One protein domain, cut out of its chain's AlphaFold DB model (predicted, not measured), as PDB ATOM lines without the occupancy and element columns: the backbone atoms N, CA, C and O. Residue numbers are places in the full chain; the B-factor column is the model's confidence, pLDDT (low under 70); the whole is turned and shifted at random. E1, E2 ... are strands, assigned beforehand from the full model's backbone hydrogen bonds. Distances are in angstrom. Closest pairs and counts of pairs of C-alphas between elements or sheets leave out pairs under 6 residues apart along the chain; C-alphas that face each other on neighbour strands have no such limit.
ATOM      1  N   ALA A  25      -1.245   9.502   2.161       81.75
ATOM      2  CA  ALA A  25      -1.473   8.074   1.925       81.75
ATOM      3  C   ALA A  25      -0.452   7.159   2.632       81.75
ATOM      4  O   ALA A  25      -0.749   6.000   2.896       81.75
ATOM      5  N   ASP A  26       0.732   7.681   2.966       82.19
ATOM      6  CA  ASP A  26       1.768   6.979   3.733       82.19
ATOM      7  C   ASP A  26       1.570   7.064   5.261       82.19
ATOM      8  O   ASP A  26       2.404   6.584   6.027       82.19
ATOM      9  N   GLY A  27       0.474   7.675   5.720       83.75
ATOM     10  CA  GLY A  27       0.144   7.842   7.133       83.75
ATOM     11  C   GLY A  27       0.758   9.080   7.791       83.75
ATOM     12  O   GLY A  27       0.418   9.369   8.943       83.75
ATOM     13  N   THR A  28       1.603   9.839   7.083       84.25
ATOM     14  CA  THR A  28       2.223  11.070   7.598       84.25
ATOM     15  C   THR A  28       1.185  12.171   7.770       84.25
ATOM     16  O   THR A  28       0.395  12.437   6.866       84.25
ATOM     17  N   TRP A  29       1.215  12.862   8.907       86.75
ATOM     18  CA  TRP A  29       0.378  14.034   9.153       86.75
ATOM     19  C   TRP A  29       1.082  15.303   8.676       86.75
ATOM     20  O   TRP A  29       2.189  15.599   9.115       86.75
ATOM     21  N   ILE A  30       0.430  16.032   7.774       88.00
ATOM     22  CA  ILE A  30       0.941  17.219   7.094       88.00
ATOM     23  C   ILE A  30       0.108  18.427   7.531       88.00
ATOM     24  O   ILE A  30      -1.097  18.474   7.288       88.00
ATOM     25  N   ALA A  31       0.750  19.394   8.177       89.62
ATOM     26  CA  ALA A  31       0.160  20.682   8.534       89.62
ATOM     27  C   ALA A  31       0.184  21.670   7.350       89.62
ATOM     28  O   ALA A  31       0.873  21.447   6.347       89.62
ATOM     29  N   ASN A  32      -0.514  22.802   7.459       85.38
ATOM     30  CA  ASN A  32      -0.295  23.902   6.515       85.38
ATOM     31  C   ASN A  32       0.992  24.669   6.847       85.38
ATOM     32  O   ASN A  32       1.525  24.588   7.954       85.38
ATOM     33  N   ASN A  33       1.487  25.435   5.869       86.00
ATOM     34  CA  ASN A  33       2.617  26.355   6.044       86.00
ATOM     35  C   ASN A  33       2.203  27.642   6.752       86.00
ATOM     36  O   ASN A  33       2.319  28.733   6.188       86.00
ATOM     37  N   ASN A  34       1.610  27.528   7.930       85.12
ATOM     38  CA  ASN A  34       1.084  28.696   8.605       85.12
ATOM     39  C   ASN A  34       1.699  28.868   9.984       85.12
ATOM     40  O   ASN A  34       2.103  27.907  10.637       85.12
ATOM     41  N   TYR A  35       1.778  30.121  10.408       85.31
ATOM     42  CA  TYR A  35       2.257  30.496  11.727       85.31
ATOM     43  C   TYR A  35       1.108  31.121  12.504       85.31
ATOM     44  O   TYR A  35       0.367  31.954  11.982       85.31
ATOM     45  N   TYR A  36       0.969  30.714  13.759       82.25
ATOM     46  CA  TYR A  36      -0.089  31.172  14.644       82.25
ATOM     47  C   TYR A  36       0.497  31.720  15.938       82.25
ATOM     48  O   TYR A  36       1.518  31.248  16.442       82.25
ATOM     49  N   TRP A  37      -0.179  32.723  16.492       84.31
ATOM     50  CA  TRP A  37       0.094  33.216  17.833       84.31
ATOM     51  C   TRP A  37      -0.710  32.404  18.834       84.31
ATOM     52  O   TRP A  37      -1.904  32.623  19.009       84.31
ATOM     53  N   ILE A  38      -0.041  31.470  19.496       82.25
ATOM     54  CA  ILE A  38      -0.647  30.576  20.474       82.25
ATOM     55  C   ILE A  38      -0.070  30.931  21.836       82.25
ATOM     56  O   ILE A  38       1.129  30.793  22.072       82.25
ATOM     57  N   ARG A  39      -0.917  31.426  22.746       83.50
ATOM     58  CA  ARG A  39      -0.524  31.775  24.128       83.50
ATOM     59  C   ARG A  39       0.709  32.703  24.199       83.50
ATOM     60  O   ARG A  39       1.524  32.586  25.106       83.50
ATOM     61  N   GLY A  40       0.844  33.619  23.235       81.56
ATOM     62  CA  GLY A  40       1.968  34.563  23.141       81.56
ATOM     63  C   GLY A  40       3.229  34.019  22.456       81.56
ATOM     64  O   GLY A  40       4.194  34.762  22.304       81.56
ATOM     65  N   VAL A  41       3.222  32.763  22.001       80.19
ATOM     66  CA  VAL A  41       4.299  32.152  21.213       80.19
ATOM     67  C   VAL A  41       3.906  32.149  19.740       80.19
ATOM     68  O   VAL A  41       2.807  31.729  19.384       80.19
ATOM     69  N   HIS A  42       4.810  32.602  18.872       84.44
ATOM     70  CA  HIS A  42       4.634  32.510  17.425       84.44
ATOM     71  C   HIS A  42       5.091  31.125  16.950       84.44
ATOM     72  O   HIS A  42       6.272  30.906  16.682       84.44
ATOM     73  N   ALA A  43       4.160  30.173  16.926       82.50
ATOM     74  CA  ALA A  43       4.428  28.775  16.615       82.50
ATOM     75  C   ALA A  43       4.021  28.450  15.173       82.50
ATOM     76  O   ALA A  43       2.967  28.880  14.698       82.50
ATOM     77  N   HIS A  44       4.846  27.669  14.477       85.19
ATOM     78  CA  HIS A  44       4.452  27.093  13.195       85.19
ATOM     79  C   HIS A  44       3.402  25.997  13.427       85.19
ATOM     80  O   HIS A  44       3.478  25.263  14.410       85.19
ATOM     81  N   GLU A  45       2.429  25.855  12.528       83.69
ATOM     82  CA  GLU A  45       1.317  24.907  12.676       83.69
ATOM     83  C   GLU A  45       1.814  23.469  12.861       83.69
ATOM     84  O   GLU A  45       1.301  22.732  13.698       83.69
ATOM     85  N   ALA A  46       2.892  23.099  12.165       85.25
ATOM     86  CA  ALA A  46       3.530  21.790  12.310       85.25
ATOM     87  C   ALA A  46       4.166  21.538  13.698       85.25
ATOM     88  O   ALA A  46       4.615  20.427  13.970       85.25
ATOM     89  N   CYS A  47       4.221  22.555  14.560       83.56
ATOM     90  CA  CYS A  47       4.697  22.505  15.947       83.56
ATOM     91  C   CYS A  47       3.546  22.463  16.946       83.56
ATOM     92  O   CYS A  47       3.755  22.699  18.133       83.56
ATOM     93  N   THR A  48       2.332  22.206  16.481       83.25
ATOM     94  CA  THR A  48       1.182  21.960  17.342       83.25
ATOM     95  C   THR A  48       0.841  20.478  17.339       83.25
ATOM     96  O   THR A  48       1.188  19.742  16.411       83.25
ATOM     97  N   ARG A  49       0.151  19.986  18.366       81.25
ATOM     98  CA  ARG A  49      -0.516  18.689  18.242       81.25
ATOM     99  C   ARG A  49      -1.706  18.840  17.297       81.25
ATOM    100  O   ARG A  49      -2.417  19.842  17.308       81.25
ATOM    101  N   ARG A  50      -1.934  17.799  16.497       80.69
ATOM    102  CA  ARG A  50      -2.990  17.725  15.473       80.69
ATOM    103  C   ARG A  50      -4.327  18.268  15.978       80.69
ATOM    104  O   ARG A  50      -4.856  17.742  16.952       80.69
ATOM    105  N   ASN A  51      -4.881  19.247  15.264       73.69
ATOM    106  CA  ASN A  51      -6.171  19.881  15.561       73.69
ATOM    107  C   ASN A  51      -6.277  20.488  16.979       73.69
ATOM    108  O   ASN A  51      -7.382  20.617  17.505       73.69
ATOM    109  N   THR A  52      -5.158  20.853  17.607       79.25
ATOM    110  CA  THR A  52      -5.126  21.488  18.935       79.25
ATOM    111  C   THR A  52      -4.166  22.668  18.945       79.25
ATOM    112  O   THR A  52      -3.230  22.706  18.157       79.25
ATOM    113  N   GLU A  53      -4.325  23.562  19.911       79.69
ATOM    114  CA  GLU A  53      -3.382  24.653  20.178       79.69
ATOM    115  C   GLU A  53      -2.247  24.221  21.136       79.69
ATOM    116  O   GLU A  53      -1.549  25.052  21.716       79.69
ATOM    117  N   ASP A  54      -2.054  22.913  21.345       83.88
ATOM    118  CA  ASP A  54      -0.960  22.407  22.170       83.88
ATOM    119  C   ASP A  54       0.349  22.503  21.397       83.88
ATOM    120  O   ASP A  54       0.599  21.737  20.466       83.88
ATOM    121  N   ILE A  55       1.207  23.417  21.820       82.88
ATOM    122  CA  ILE A  55       2.544  23.586  21.271       82.88
ATOM    123  C   ILE A  55       3.440  22.407  21.696       82.88
ATOM    124  O   ILE A  55       3.545  22.094  22.882       82.88
ATOM    125  N   ILE A  56       4.119  21.774  20.736       82.12
ATOM    126  CA  ILE A  56       5.184  20.795  20.974       82.12
ATOM    127  C   ILE A  56       6.555  21.467  20.859       82.12
ATOM    128  O   ILE A  56       6.839  22.160  19.887       82.12
ATOM    129  N   GLU A  57       7.423  21.248  21.846       76.56
ATOM    130  CA  GLU A  57       8.750  21.885  21.895       76.56
ATOM    131  C   GLU A  57       9.715  21.318  20.843       76.56
ATOM    132  O   GLU A  57      10.522  22.056  20.276       76.56
ATOM    133  N   ALA A  58       9.605  20.021  20.542       77.12
ATOM    134  CA  ALA A  58      10.361  19.363  19.484       77.12
ATOM    135  C   ALA A  58       9.640  18.111  18.969       77.12
ATOM    136  O   ALA A  58       8.951  17.420  19.724       77.12
ATOM    137  N   GLY A  59       9.824  17.789  17.689       78.69
ATOM    138  CA  GLY A  59       9.283  16.557  17.117       78.69
ATOM    139  C   GLY A  59       9.324  16.489  15.591       78.69
ATOM    140  O   GLY A  59       9.646  17.486  14.934       78.69
ATOM    141  N   PRO A  60       9.011  15.311  15.018       80.19
ATOM    142  CA  PRO A  60       8.873  15.158  13.579       80.19
ATOM    143  C   PRO A  60       7.730  16.041  13.077       80.19
ATOM    144  O   PRO A  60       6.624  16.014  13.618       80.19
ATOM    145  N   CYS A  61       8.001  16.813  12.033       83.06
ATOM    146  CA  CYS A  61       7.057  17.742  11.443       83.06
ATOM    147  C   CYS A  61       6.982  17.532   9.929       83.06
ATOM    148  O   CYS A  61       7.983  17.257   9.257       83.06
ATOM    149  N   ALA A  62       5.778  17.671   9.381       88.81
ATOM    150  CA  ALA A  62       5.581  17.757   7.947       88.81
ATOM    151  C   ALA A  62       4.563  18.849   7.636       88.81
ATOM    152  O   ALA A  62       3.571  18.994   8.349       88.81
ATOM    153  N   TYR A  63       4.816  19.624   6.586       89.06
ATOM    154  CA  TYR A  63       3.907  20.673   6.139       89.06
ATOM    155  C   TYR A  63       4.019  20.908   4.635       89.06
ATOM    156  O   TYR A  63       5.043  20.610   4.018       89.06
ATOM    157  N   TRP A  64       2.963  21.448   4.037       87.44
ATOM    158  CA  TRP A  64       2.985  21.874   2.638       87.44
ATOM    159  C   TRP A  64       3.918  23.067   2.483       87.44
ATOM    160  O   TRP A  64       3.609  24.095   3.036       87.44
ATOM    161  N   TYR A  65       5.032  23.017   1.757       87.69
ATOM    162  CA  TYR A  65       5.893  24.206   1.616       87.69
ATOM    163  C   TYR A  65       5.487  25.109   0.442       87.69
ATOM    164  O   TYR A  65       5.930  26.256   0.366       87.69
ATOM    165  N   ASN A  66       4.652  24.614  -0.477       81.75
ATOM    166  CA  ASN A  66       4.129  25.382  -1.603       81.75
ATOM    167  C   ASN A  66       2.740  24.889  -2.049       81.75
ATOM    168  O   ASN A  66       2.317  23.780  -1.724       81.75
ATOM    169  N   SER A  67       2.058  25.697  -2.862       75.75
ATOM    170  CA  SER A  67       0.747  25.364  -3.443       75.75
ATOM    171  C   SER A  67       0.805  24.304  -4.554       75.75
ATOM    172  O   SER A  67      -0.229  23.935  -5.098       75.75
ATOM    173  N   ASN A  68       1.996  23.814  -4.907       83.88
ATOM    174  CA  ASN A  68       2.219  22.813  -5.953       83.88
ATOM    175  C   ASN A  68       2.313  21.384  -5.378       83.88
ATOM    176  O   ASN A  68       2.823  20.481  -6.040       83.88
ATOM    177  N   GLY A  69       1.877  21.185  -4.127       80.25
ATOM    178  CA  GLY A  69       1.901  19.888  -3.443       80.25
ATOM    179  C   GLY A  69       3.274  19.493  -2.895       80.25
ATOM    180  O   GLY A  69       3.507  18.332  -2.569       80.25
ATOM    181  N   GLY A  70       4.204  20.436  -2.795       86.19
ATOM    182  CA  GLY A  70       5.489  20.202  -2.163       86.19
ATOM    183  C   GLY A  70       5.330  20.018  -0.654       86.19
ATOM    184  O   GLY A  70       4.751  20.875   0.009       86.19
ATOM    185  N   ILE A  71       5.872  18.932  -0.101       87.06
ATOM    186  CA  ILE A  71       5.826  18.631   1.336       87.06
ATOM    187  C   ILE A  71       7.240  18.719   1.897       87.06
ATOM    188  O   ILE A  71       8.139  18.019   1.436       87.06
ATOM    189  N   TYR A  72       7.431  19.559   2.907       88.56
ATOM    190  CA  TYR A  72       8.633  19.520   3.724       88.56
ATOM    191  C   TYR A  72       8.458  18.479   4.829       88.56
ATOM    192  O   TYR A  72       7.377  18.362   5.405       88.56
ATOM    193  N   ARG A  73       9.521  17.728   5.124       89.19
ATOM    194  CA  ARG A  73       9.587  16.748   6.214       89.19
ATOM    195  C   ARG A  73      10.877  16.982   6.984       89.19
ATOM    196  O   ARG A  73      11.947  17.003   6.381       89.19
ATOM    197  N   GLY A  74      10.783  17.140   8.295       85.00
ATOM    198  CA  GLY A  74      11.951  17.370   9.132       85.00
ATOM    199  C   GLY A  74      11.638  17.222  10.611       85.00
ATOM    200  O   GLY A  74      10.626  16.634  10.990       85.00
ATOM    201  N   THR A  75      12.518  17.771  11.439       83.12
ATOM    202  CA  THR A  75      12.307  17.892  12.881       83.12
ATOM    203  C   THR A  75      12.256  19.368  13.216       83.12
ATOM    204  O   THR A  75      13.177  20.108  12.865       83.12
ATOM    205  N   TYR A  76      11.185  19.803  13.874       77.31
ATOM    206  CA  TYR A  76      11.085  21.175  14.351       77.31
ATOM    207  C   TYR A  76      11.598  21.285  15.783       77.31
ATOM    208  O   TYR A  76      11.446  20.345  16.564       77.31
ATOM    209  N   TYR A  77      12.140  22.455  16.121       73.12
ATOM    210  CA  TYR A  77      12.501  22.849  17.478       73.12
ATOM    211  C   TYR A  77      11.977  24.259  17.721       73.12
ATOM    212  O   TYR A  77      12.326  25.187  16.987       73.12
ATOM    213  N   ILE A  78      11.129  24.429  18.731       68.94
ATOM    214  CA  ILE A  78      10.745  25.766  19.169       68.94
ATOM    215  C   ILE A  78      11.917  26.327  19.950       68.94
ATOM    216  O   ILE A  78      12.322  25.776  20.969       68.94
TER     217      ILE A  78
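What this domain is: This is residues 25 to 78 of the 81 residues of an uncharacterized protein of Colletotrichum incanum (UniProt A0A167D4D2). Two separate two-stranded hairpins, the small E1-E2 and the longer E3-E4, are joined by a long loop, residues 45 to 57. The printed part has 54 residues, with no named helix and four strands in the order E1, E2, E3, E4, each pair antiparallel. The class is all strand, though 22 of the 54 residues are in named elements. It is compact, with a radius of gyration of the C-alphas of 10.9 A, and elongated, spanning 31 by 20 by 19 A.

How they stand to each other: Look first at the hairpin of E1, residues 35 to 38, and E2, residues 41 to 44: N 36 and O 43 are 2.9 A apart, within hydrogen-bond range. In the hairpin of E3, residues 58 to 64, and E4, residues 71 to 77, find N 61 and O 74 at 2.8 A, also within range. E2 and E3 are apart.

Where its parts are: Find C-alpha 35 at (2.257, 30.496, 11.727); from there E1 runs 9.2 A, and E2 runs 9.5 A. E3 runs 18.6 A and E4 18.0 A, to C-alpha 77 at (12.501, 22.849, 17.478).

The domain as a whole: The C-alphas farthest apart, of Ala 25 and Gly 40, are 34.1 A apart. The printed part has no cut; the link E2 to E3 is long. Residue 78 is under pLDDT 70.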